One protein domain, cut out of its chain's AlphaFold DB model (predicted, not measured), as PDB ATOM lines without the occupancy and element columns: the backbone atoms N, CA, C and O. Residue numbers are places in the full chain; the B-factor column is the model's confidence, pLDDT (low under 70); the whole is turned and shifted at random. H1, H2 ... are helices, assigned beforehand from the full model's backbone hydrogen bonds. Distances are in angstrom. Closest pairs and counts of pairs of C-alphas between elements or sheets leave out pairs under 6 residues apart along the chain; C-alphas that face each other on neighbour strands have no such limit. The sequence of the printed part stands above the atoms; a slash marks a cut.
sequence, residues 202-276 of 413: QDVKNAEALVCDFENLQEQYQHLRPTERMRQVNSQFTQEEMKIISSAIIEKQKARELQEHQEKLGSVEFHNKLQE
ATOM      1  N   GLN A 202      26.541 -25.371  28.357       49.19
ATOM      2  CA  GLN A 202      26.954 -26.022  29.605       49.19
ATOM      3  C   GLN A 202      27.235 -27.519  29.386       49.19
ATOM      4  O   GLN A 202      28.192 -28.052  29.947       49.19
ATOM      5  N   ASP A 203      26.466 -28.166  28.507       52.03
ATOM      6  CA  ASP A 203      26.659 -29.568  28.120       52.03
ATOM      7  C   ASP A 203      27.946 -29.754  27.304       52.03
ATOM      8  O   ASP A 203      28.614 -30.777  27.431       52.03
ATOM      9  N   VAL A 204      28.349 -28.736  26.532       54.50
ATOM     10  CA  VAL A 204      29.593 -28.735  25.738       54.50
ATOM     11  C   VAL A 204      30.840 -28.770  26.632       54.50
ATOM     12  O   VAL A 204      31.757 -29.547  26.375       54.50
ATOM     13  N   LYS A 205      30.870 -27.998  27.729       58.00
ATOM     14  CA  LYS A 205      31.997 -28.027  28.685       58.00
ATOM     15  C   LYS A 205      32.095 -29.354  29.438       58.00
ATOM     16  O   LYS A 205      33.199 -29.819  29.713       58.00
ATOM     17  N   ASN A 206      30.955 -29.971  29.740       68.00
ATOM     18  CA  ASN A 206      30.914 -31.294  30.357       68.00
ATOM     19  C   ASN A 206      31.338 -32.388  29.359       68.00
ATOM     20  O   ASN A 206      32.040 -33.320  29.741       68.00
ATOM     21  N   ALA A 207      30.993 -32.250  28.075       68.38
ATOM     22  CA  ALA A 207      31.406 -33.175  27.021       68.38
ATOM     23  C   ALA A 207      32.924 -33.150  26.772       68.38
ATOM     24  O   ALA A 207      33.537 -34.208  26.645       68.38
ATOM     25  N   GLU A 208      33.553 -31.972  26.748       74.44
ATOM     26  CA  GLU A 208      35.013 -31.851  26.598       74.44
ATOM     27  C   GLU A 208      35.773 -32.468  27.780       74.44
ATOM     28  O   GLU A 208      36.778 -33.151  27.573       74.44
ATOM     29  N   ALA A 209      35.273 -32.280  29.007       79.88
ATOM     30  CA  ALA A 209      35.836 -32.906  30.201       79.88
ATOM     31  C   ALA A 209      35.725 -34.440  30.143       79.88
ATOM     32  O   ALA A 209      36.724 -35.129  30.330       79.88
ATOM     33  N   LEU A 210      34.554 -34.968  29.770       81.81
ATOM     34  CA  LEU A 210      34.332 -36.409  29.608       81.81
ATOM     35  C   LEU A 210      35.220 -37.028  28.518       81.81
ATOM     36  O   LEU A 210      35.727 -38.135  28.688       81.81
ATOM     37  N   VAL A 211      35.443 -36.321  27.406       83.75
ATOM     38  CA  VAL A 211      36.367 -36.770  26.351       83.75
ATOM     39  C   VAL A 211      37.813 -36.769  26.853       83.75
ATOM     40  O   VAL A 211      38.544 -37.711  26.563       83.75
ATOM     41  N   CYS A 212      38.219 -35.762  27.629       83.12
ATOM     42  CA  CYS A 212      39.552 -35.703  28.234       83.12
ATOM     43  C   CYS A 212      39.776 -36.871  29.209       83.12
ATOM     44  O   CYS A 212      40.782 -37.573  29.120       83.12
ATOM     45  N   ASP A 213      38.807 -37.142  30.084       80.25
ATOM     46  CA  ASP A 213      38.863 -38.265  31.025       80.25
ATOM     47  C   ASP A 213      38.884 -39.615  30.296       80.25
ATOM     48  O   ASP A 213      39.628 -40.525  30.669       80.25
ATOM     49  N   PHE A 214      38.131 -39.735  29.199       85.88
ATOM     50  CA  PHE A 214      38.147 -40.911  28.336       85.88
ATOM     51  C   PHE A 214      39.508 -41.119  27.651       85.88
ATOM     52  O   PHE A 214      40.029 -42.237  27.657       85.88
ATOM     53  N   GLU A 215      40.111 -40.064  27.091       84.69
ATOM     54  CA  GLU A 215      41.448 -40.098  26.478       84.69
ATOM     55  C   GLU A 215      42.522 -40.475  27.528       84.69
ATOM     56  O   GLU A 215      43.320 -41.387  27.294       84.69
ATOM     57  N   ASN A 216      42.468 -39.888  28.730       85.94
ATOM     58  CA  ASN A 216      43.379 -40.190  29.841       85.94
ATOM     59  C   ASN A 216      43.276 -41.653  30.307       85.94
ATOM     60  O   ASN A 216      44.291 -42.320  30.528       85.94
ATOM     61  N   LEU A 217      42.058 -42.191  30.419       81.69
ATOM     62  CA  LEU A 217      41.846 -43.597  30.776       81.69
ATOM     63  C   LEU A 217      42.327 -44.544  29.666       81.69
ATOM     64  O   LEU A 217      42.881 -45.608  29.961       81.69
ATOM     65  N   GLN A 218      42.177 -44.176  28.389       82.94
ATOM     66  CA  GLN A 218      42.753 -44.961  27.293       82.94
ATOM     67  C   GLN A 218      44.283 -45.030  27.360       82.94
ATOM     68  O   GLN A 218      44.846 -46.097  27.088       82.94
ATOM     69  N   GLU A 219      44.946 -43.935  27.736       83.12
ATOM     70  CA  GLU A 219      46.395 -43.900  27.955       83.12
ATOM     71  C   GLU A 219      46.808 -44.719  29.181       83.12
ATOM     72  O   GLU A 219      47.744 -45.520  29.108       83.12
ATOM     73  N   GLN A 220      46.069 -44.613  30.286       83.75
ATOM     74  CA  GLN A 220      46.324 -45.393  31.499       83.75
ATOM     75  C   GLN A 220      46.266 -46.908  31.227       83.75
ATOM     76  O   GLN A 220      47.123 -47.674  31.681       83.75
ATOM     77  N   TYR A 221      45.308 -47.349  30.408       85.00
ATOM     78  CA  TYR A 221      45.132 -48.750  30.017       85.00
ATOM     79  C   TYR A 221      45.844 -49.125  28.702       85.00
ATOM     80  O   TYR A 221      45.532 -50.155  28.091       85.00
ATOM     81  N   GLN A 222      46.845 -48.350  28.262       83.31
ATOM     82  CA  GLN A 222      47.578 -48.614  27.013       83.31
ATOM     83  C   GLN A 222      48.311 -49.966  26.982       83.31
ATOM     84  O   GLN A 222      48.600 -50.500  25.910       83.31
ATOM     85  N   HIS A 223      48.605 -50.523  28.155       79.31
ATOM     86  CA  HIS A 223      49.270 -51.811  28.327       79.31
ATOM     87  C   HIS A 223      48.328 -53.008  28.093       79.31
ATOM     88  O   HIS A 223      48.798 -54.125  27.887       79.31
ATOM     89  N   LEU A 224      47.008 -52.786  28.094       80.94
ATOM     90  CA  LEU A 224      46.000 -53.819  27.848       80.94
ATOM     91  C   LEU A 224      45.716 -53.998  26.354       80.94
ATOM     92  O   LEU A 224      45.892 -53.076  25.543       80.94
ATOM     93  N   ARG A 225      45.205 -55.183  25.989       83.06
ATOM     94  CA  ARG A 225      44.718 -55.448  24.629       83.06
ATOM     95  C   ARG A 225      43.540 -54.522  24.298       83.06
ATOM     96  O   ARG A 225      42.761 -54.212  25.196       83.06
ATOM     97  N   PRO A 226      43.340 -54.124  23.026       74.12
ATOM     98  CA  PRO A 226      42.316 -53.143  22.650       74.12
ATOM     99  C   PRO A 226      40.906 -53.458  23.169       74.12
ATOM    100  O   PRO A 226      40.213 -52.569  23.650       74.12
ATOM    101  N   THR A 227      40.498 -54.727  23.133       78.44
ATOM    102  CA  THR A 227      39.175 -55.170  23.598       78.44
ATOM    103  C   THR A 227      39.020 -55.080  25.117       78.44
ATOM    104  O   THR A 227      37.954 -54.728  25.616       78.44
ATOM    105  N   GLU A 228      40.084 -55.382  25.862       75.44
ATOM    106  CA  GLU A 228      40.110 -55.299  27.327       75.44
ATOM    107  C   GLU A 228      40.200 -53.845  27.783       75.44
ATOM    108  O   GLU A 228      39.472 -53.444  28.683       75.44
ATOM    109  N   ARG A 229      41.013 -53.038  27.096       82.56
ATOM    110  CA  ARG A 229      41.105 -51.589  27.281       82.56
ATOM    111  C   ARG A 229      39.748 -50.926  27.102       82.56
ATOM    112  O   ARG A 229      39.295 -50.233  27.997       82.56
ATOM    113  N   MET A 230      39.076 -51.191  25.984       79.62
ATOM    114  CA  MET A 230      37.723 -50.691  25.723       79.62
ATOM    115  C   MET A 230      36.746 -51.095  26.824       79.62
ATOM    116  O   MET A 230      35.958 -50.273  27.271       79.62
ATOM    117  N   ARG A 231      36.805 -52.345  27.298       82.50
ATOM    118  CA  ARG A 231      35.935 -52.807  28.387       82.50
ATOM    119  C   ARG A 231      36.201 -52.049  29.692       82.50
ATOM    120  O   ARG A 231      35.246 -51.634  30.332       82.50
ATOM    121  N   GLN A 232      37.470 -51.873  30.058       79.25
ATOM    122  CA  GLN A 232      37.884 -51.192  31.290       79.25
ATOM    123  C   GLN A 232      37.583 -49.692  31.255       79.25
ATOM    124  O   GLN A 232      37.091 -49.142  32.233       79.25
ATOM    125  N   VAL A 233      37.815 -49.039  30.116       81.31
ATOM    126  CA  VAL A 233      37.500 -47.618  29.924       81.31
ATOM    127  C   VAL A 233      35.986 -47.416  29.941       81.31
ATOM    128  O   VAL A 233      35.494 -46.624  30.732       81.31
ATOM    129  N   ASN A 234      35.227 -48.194  29.163       84.19
ATOM    130  CA  ASN A 234      33.771 -48.044  29.089       84.19
ATOM    131  C   ASN A 234      33.068 -48.367  30.414       84.19
ATOM    132  O   ASN A 234      31.976 -47.865  30.642       84.19
ATOM    133  N   SER A 235      33.661 -49.189  31.291       83.38
ATOM    134  CA  SER A 235      33.090 -49.445  32.621       83.38
ATOM    135  C   SER A 235      33.164 -48.253  33.578       83.38
ATOM    136  O   SER A 235      32.492 -48.283  34.603       83.38
ATOM    137  N   GLN A 236      33.961 -47.227  33.261       85.19
ATOM    138  CA  GLN A 236      34.081 -46.009  34.074       85.19
ATOM    139  C   GLN A 236      33.036 -44.946  33.720       85.19
ATOM    140  O   GLN A 236      32.934 -43.947  34.423       85.19
ATOM    141  N   PHE A 237      32.263 -45.154  32.652       85.56
ATOM    142  CA  PHE A 237      31.290 -44.190  32.153       85.56
ATOM    143  C   PHE A 237      29.900 -44.816  32.080       85.56
ATOM    144  O   PHE A 237      29.724 -45.992  31.749       85.56
ATOM    145  N   THR A 238      28.881 -44.013  32.356       84.56
ATOM    146  CA  THR A 238      27.486 -44.383  32.124       84.56
ATOM    147  C   THR A 238      27.182 -44.468  30.625       84.56
ATOM    148  O   THR A 238      27.910 -43.949  29.774       84.56
ATOM    149  N   GLN A 239      26.071 -45.115  30.262       79.06
ATOM    150  CA  GLN A 239      25.651 -45.203  28.857       79.06
ATOM    151  C   GLN A 239      25.368 -43.827  28.231       79.06
ATOM    152  O   GLN A 239      25.556 -43.653  27.028       79.06
ATOM    153  N   GLU A 240      24.921 -42.861  29.030       78.94
ATOM    154  CA  GLU A 240      24.627 -41.494  28.591       78.94
ATOM    155  C   GLU A 240      25.913 -40.695  28.363       78.94
ATOM    156  O   GLU A 240      26.070 -40.089  27.303       78.94
ATOM    157  N   GLU A 241      26.888 -40.794  29.269       80.12
ATOM    158  CA  GLU A 241      28.220 -40.202  29.086       80.12
ATOM    159  C   GLU A 241      28.939 -40.802  27.876       80.12
ATOM    160  O   GLU A 241      29.509 -40.072  27.069       80.12
ATOM    161  N   MET A 242      28.839 -42.119  27.671       82.25
ATOM    162  CA  MET A 242      29.416 -42.777  26.496       82.25
ATOM    163  C   MET A 242      28.795 -42.299  25.181       82.25
ATOM    164  O   MET A 242      29.509 -42.174  24.182       82.25
ATOM    165  N   LYS A 243      27.489 -41.999  25.157       79.38
ATOM    166  CA  LYS A 243      26.847 -41.387  23.984       79.38
ATOM    167  C   LYS A 243      27.426 -40.001  23.719       79.38
ATOM    168  O   LYS A 243      27.842 -39.744  22.592       79.38
ATOM    169  N   ILE A 244      27.542 -39.166  24.750       81.25
ATOM    170  CA  ILE A 244      28.115 -37.814  24.652       81.25
ATOM    171  C   ILE A 244      29.564 -37.862  24.145       81.25
ATOM    172  O   ILE A 244      29.896 -37.182  23.173       81.25
ATOM    173  N   ILE A 245      30.402 -38.722  24.733       80.19
ATOM    174  CA  ILE A 245      31.798 -38.937  24.319       80.19
ATOM    175  C   ILE A 245      31.856 -39.365  22.849       80.19
ATOM    176  O   ILE A 245      32.624 -38.808  22.065       80.19
ATOM    177  N   SER A 246      31.021 -40.329  22.443       79.06
ATOM    178  CA  SER A 246      31.010 -40.822  21.062       79.06
ATOM    179  C   SER A 246      30.609 -39.739  20.055       79.06
ATOM    180  O   SER A 246      31.270 -39.590  19.027       79.06
ATOM    181  N   SER A 247      29.588 -38.939  20.369       80.88
ATOM    182  CA  SER A 247      29.136 -37.832  19.527       80.88
ATOM    183  C   SER A 247      30.213 -36.757  19.385       80.88
ATOM    184  O   SER A 247      30.505 -36.342  18.264       80.88
ATOM    185  N   ALA A 248      30.870 -36.379  20.485       79.19
ATOM    186  CA  ALA A 248      31.937 -35.379  20.481       79.19
ATOM    187  C   ALA A 248      33.181 -35.841  19.699       79.19
ATOM    188  O   ALA A 248      33.770 -35.064  18.943       79.19
ATOM    189  N   ILE A 249      33.570 -37.118  19.814       80.19
ATOM    190  CA  ILE A 249      34.679 -37.689  19.031       80.19
ATOM    191  C   ILE A 249      34.350 -37.674  17.531       80.19
ATOM    192  O   ILE A 249      35.192 -37.276  16.722       80.19
ATOM    193  N   ILE A 250      33.124 -38.055  17.151       81.19
ATOM    194  CA  ILE A 250      32.668 -38.034  15.752       81.19
ATOM    195  C   ILE A 250      32.675 -36.604  15.197       81.19
ATOM    196  O   ILE A 250      33.119 -36.382  14.070       81.19
ATOM    197  N   GLU A 251      32.214 -35.625  15.973       78.56
ATOM    198  CA  GLU A 251      32.189 -34.219  15.566       78.56
ATOM    199  C   GLU A 251      33.604 -33.646  15.389       78.56
ATOM    200  O   GLU A 251      33.909 -33.057  14.349       78.56
ATOM    201  N   LYS A 252      34.512 -33.921  16.337       78.12
ATOM    202  CA  LYS A 252      35.941 -33.561  16.256       78.12
ATOM    203  C   LYS A 252      36.607 -34.172  15.019       78.12
ATOM    204  O   LYS A 252      37.465 -33.541  14.397       78.12
ATOM    205  N   GLN A 253      36.203 -35.382  14.633       74.81
ATOM    206  CA  GLN A 253      36.720 -36.056  13.445       74.81
ATOM    207  C   GLN A 253      36.182 -35.446  12.143       74.81
ATOM    208  O   GLN A 253      36.973 -35.153  11.248       74.81
ATOM    209  N   LYS A 254      34.880 -35.140  12.072       77.88
ATOM    210  CA  LYS A 254      34.283 -34.417  10.932       77.88
ATOM    211  C   LYS A 254      34.901 -33.031  10.738       77.88
ATOM    212  O   LYS A 254      35.178 -32.639   9.606       77.88
ATOM    213  N   ALA A 255      35.162 -32.300  11.823       74.69
ATOM    214  CA  ALA A 255      35.815 -30.993  11.761       74.69
ATOM    215  C   ALA A 255      37.238 -31.085  11.177       74.69
ATOM    216  O   ALA A 255      37.626 -30.260  10.349       74.69
ATOM    217  N   ARG A 256      37.993 -32.128  11.551       71.94
ATOM    218  CA  ARG A 256      39.337 -32.386  11.015       71.94
ATOM    219  C   ARG A 256      39.305 -32.724   9.522       71.94
ATOM    220  O   ARG A 256      40.097 -32.178   8.762       71.94
ATOM    221  N   GLU A 257      38.368 -33.566   9.089       74.12
ATOM    222  CA  GLU A 257      38.187 -33.909   7.670       74.12
ATOM    223  C   GLU A 257      37.828 -32.679   6.820       74.12
ATOM    224  O   GLU A 257      38.344 -32.510   5.712       74.12
ATOM    225  N   LEU A 258      36.990 -31.783   7.352       74.88
ATOM    226  CA  LEU A 258      36.621 -30.536   6.683       74.88
ATOM    227  C   LEU A 258      37.828 -29.594   6.525       74.88
ATOM    228  O   LEU A 258      38.009 -28.995   5.465       74.88
ATOM    229  N   GLN A 259      38.677 -29.502   7.554       71.25
ATOM    230  CA  GLN A 259      39.910 -28.715   7.517       71.25
ATOM    231  C   GLN A 259      40.916 -29.283   6.502       71.25
ATOM    232  O   GLN A 259      41.442 -28.536   5.678       71.25
ATOM    233  N   GLU A 260      41.124 -30.603   6.480       69.31
ATOM    234  CA  GLU A 260      41.986 -31.256   5.483       69.31
ATOM    235  C   GLU A 260      41.484 -31.035   4.046       69.31
ATOM    236  O   GLU A 260      42.278 -30.890   3.112       69.31
ATOM    237  N   HIS A 261      40.164 -30.998   3.844       70.31
ATOM    238  CA  HIS A 261      39.573 -30.696   2.543       70.31
ATOM    239  C   HIS A 261      39.810 -29.233   2.130       70.31
ATOM    240  O   HIS A 261      40.121 -28.963   0.968       70.31
ATOM    241  N   GLN A 262      39.716 -28.283   3.064       66.44
ATOM    242  CA  GLN A 262      40.012 -26.867   2.807       66.44
ATOM    243  C   GLN A 262      41.495 -26.624   2.496       66.44
ATOM    244  O   GLN A 262      41.813 -25.878   1.568       66.44
ATOM    245  N   GLU A 263      42.409 -27.294   3.197       61.34
ATOM    246  CA  GLU A 263      43.851 -27.205   2.931       61.34
ATOM    247  C   GLU A 263      44.213 -27.765   1.545       61.34
ATOM    248  O   GLU A 263      45.005 -27.165   0.811       61.34
ATOM    249  N   LYS A 264      43.570 -28.865   1.128       66.94
ATOM    250  CA  LYS A 264      43.712 -29.408  -0.233       66.94
ATOM    251  C   LYS A 264      43.206 -28.432  -1.293       66.94
ATOM    252  O   LYS A 264      43.884 -28.238  -2.298       66.94
ATOM    253  N   LEU A 265      42.061 -27.787  -1.066       63.53
ATOM    254  CA  LEU A 265      41.528 -26.775  -1.984       63.53
ATOM    255  C   LEU A 265      42.462 -25.560  -2.104       63.53
ATOM    256  O   LEU A 265      42.749 -25.132  -3.220       63.53
ATOM    257  N   GLY A 266      43.021 -25.070  -0.993       56.97
ATOM    258  CA  GLY A 266      44.004 -23.980  -1.006       56.97
ATOM    259  C   GLY A 266      45.304 -24.343  -1.737       56.97
ATOM    260  O   GLY A 266      45.862 -23.521  -2.466       56.97
ATOM    261  N   SER A 267      45.760 -25.594  -1.613       51.59
ATOM    262  CA  SER A 267      46.914 -26.105  -2.365       51.59
ATOM    263  C   SER A 267      46.649 -26.168  -3.871       51.59
ATOM    264  O   SER A 267      47.547 -25.870  -4.658       51.59
ATOM    265  N   VAL A 268      45.438 -26.551  -4.286       63.44
ATOM    266  CA  VAL A 268      45.040 -26.600  -5.703       63.44
ATOM    267  C   VAL A 268      44.915 -25.189  -6.279       63.44
ATOM    268  O   VAL A 268      45.419 -24.921  -7.366       63.44
ATOM    269  N   GLU A 269      44.327 -24.254  -5.531       63.16
ATOM    270  CA  GLU A 269      44.187 -22.860  -5.960       63.16
ATOM    271  C   GLU A 269      45.550 -22.156  -6.098       63.16
ATOM    272  O   GLU A 269      45.777 -21.396  -7.042       63.16
ATOM    273  N   PHE A 270      46.497 -22.455  -5.202       51.22
ATOM    274  CA  PHE A 270      47.883 -22.003  -5.319       51.22
ATOM    275  C   PHE A 270      48.578 -22.587  -6.559       51.22
ATOM    276  O   PHE A 270      49.307 -21.872  -7.247       51.22
ATOM    277  N   HIS A 271      48.324 -23.859  -6.880       53.09
ATOM    278  CA  HIS A 271      48.895 -24.515  -8.058       53.09
ATOM    279  C   HIS A 271      48.359 -23.926  -9.371       53.09
ATOM    280  O   HIS A 271      49.136 -23.674 -10.291       53.09
ATOM    281  N   ASN A 272      47.065 -23.608  -9.427       61.69
ATOM    282  CA  ASN A 272      46.451 -22.951 -10.584       61.69
ATOM    283  C   ASN A 272      46.993 -21.523 -10.782       61.69
ATOM    284  O   ASN A 272      47.380 -21.162 -11.891       61.69
ATOM    285  N   LYS A 273      47.159 -20.741  -9.702       55.38
ATOM    286  CA  LYS A 273      47.787 -19.402  -9.763       55.38
ATOM    287  C   LYS A 273      49.253 -19.443 -10.217       55.38
ATOM    288  O   LYS A 273      49.733 -18.493 -10.832       55.38
ATOM    289  N   LEU A 274      49.967 -20.534  -9.934       50.16
ATOM    290  CA  LEU A 274      51.328 -20.786 -10.424       50.16
ATOM    291  C   LEU A 274      51.366 -21.115 -11.921       50.16
ATOM    292  O   LEU A 274      52.316 -20.719 -12.594       50.16
ATOM    293  N   GLN A 275      50.349 -21.806 -12.443       54.00
ATOM    294  CA  GLN A 275      50.227 -22.110 -13.873       54.00
ATOM    295  C   GLN A 275      49.780 -20.898 -14.705       54.00
ATOM    296  O   GLN A 275      50.183 -20.767 -15.857       54.00
ATOM    297  N   GLU A 276      49.000 -19.986 -14.121       51.22
ATOM    298  CA  GLU A 276      48.547 -18.747 -14.774       51.22
ATOM    299  C   GLU A 276      49.588 -17.609 -14.742       51.22
ATOM    300  O   GLU A 276      49.440 -16.594 -15.432       51.22
TER     301      GLU A 276
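This is residues 202 to 276 of the 413 residues of an uncharacterized protein of Gammaproteobacteria bacterium 39-13 (UniProt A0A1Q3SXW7). A long helix, H3, crosses H1 near its own first end, and residues 250 to 276 stick out from a small body in which H2 folds back on H1 as a helical hairpin. The printed part has 75 residues, 65 of them in the three named helices H1, H2 and H3 in chain order, with no named strand, and its class is all helix. The whole is extended, radius of gyration of the C-alphas 18.4 A, and flat, spanning 58 by 33 by 15 A.

Look first at H3, residues 239 to 275: its residues 241 to 249 alone touch H1, residues 202 to 220, about perpendicular at 89 degrees, closest C-alphas Val 211 and Ile 245, 5.4 A. H1 touches H2, residues 226 to 234, with residues 214 to 218 alone, closest C-alphas Leu 217 and Val 233, 6.0 A; this hairpin runs opposite ways at a steep tilt of 41 degrees. H2 and H3 are close but not clearly touching, closest C-alphas Asn 234 and Met 242, 7.3 A. In H1, H2 and H3 every O i to N i+4 pair is within hydrogen-bond range.

Find C-alpha 239 at (25.651, -45.203, 28.857); H3 runs 54.4 A to C-alpha 275 at (50.227, -22.110, -13.873). H1 measures 27.5 A, H2 11.9 A.

The printed part has no cut; both links are tight. Ser 235 and Glu 276 have the farthest C-alphas, 58.5 A apart. Model pLDDT is under 70 at residues 202 to 207, 260 and 262 to 276.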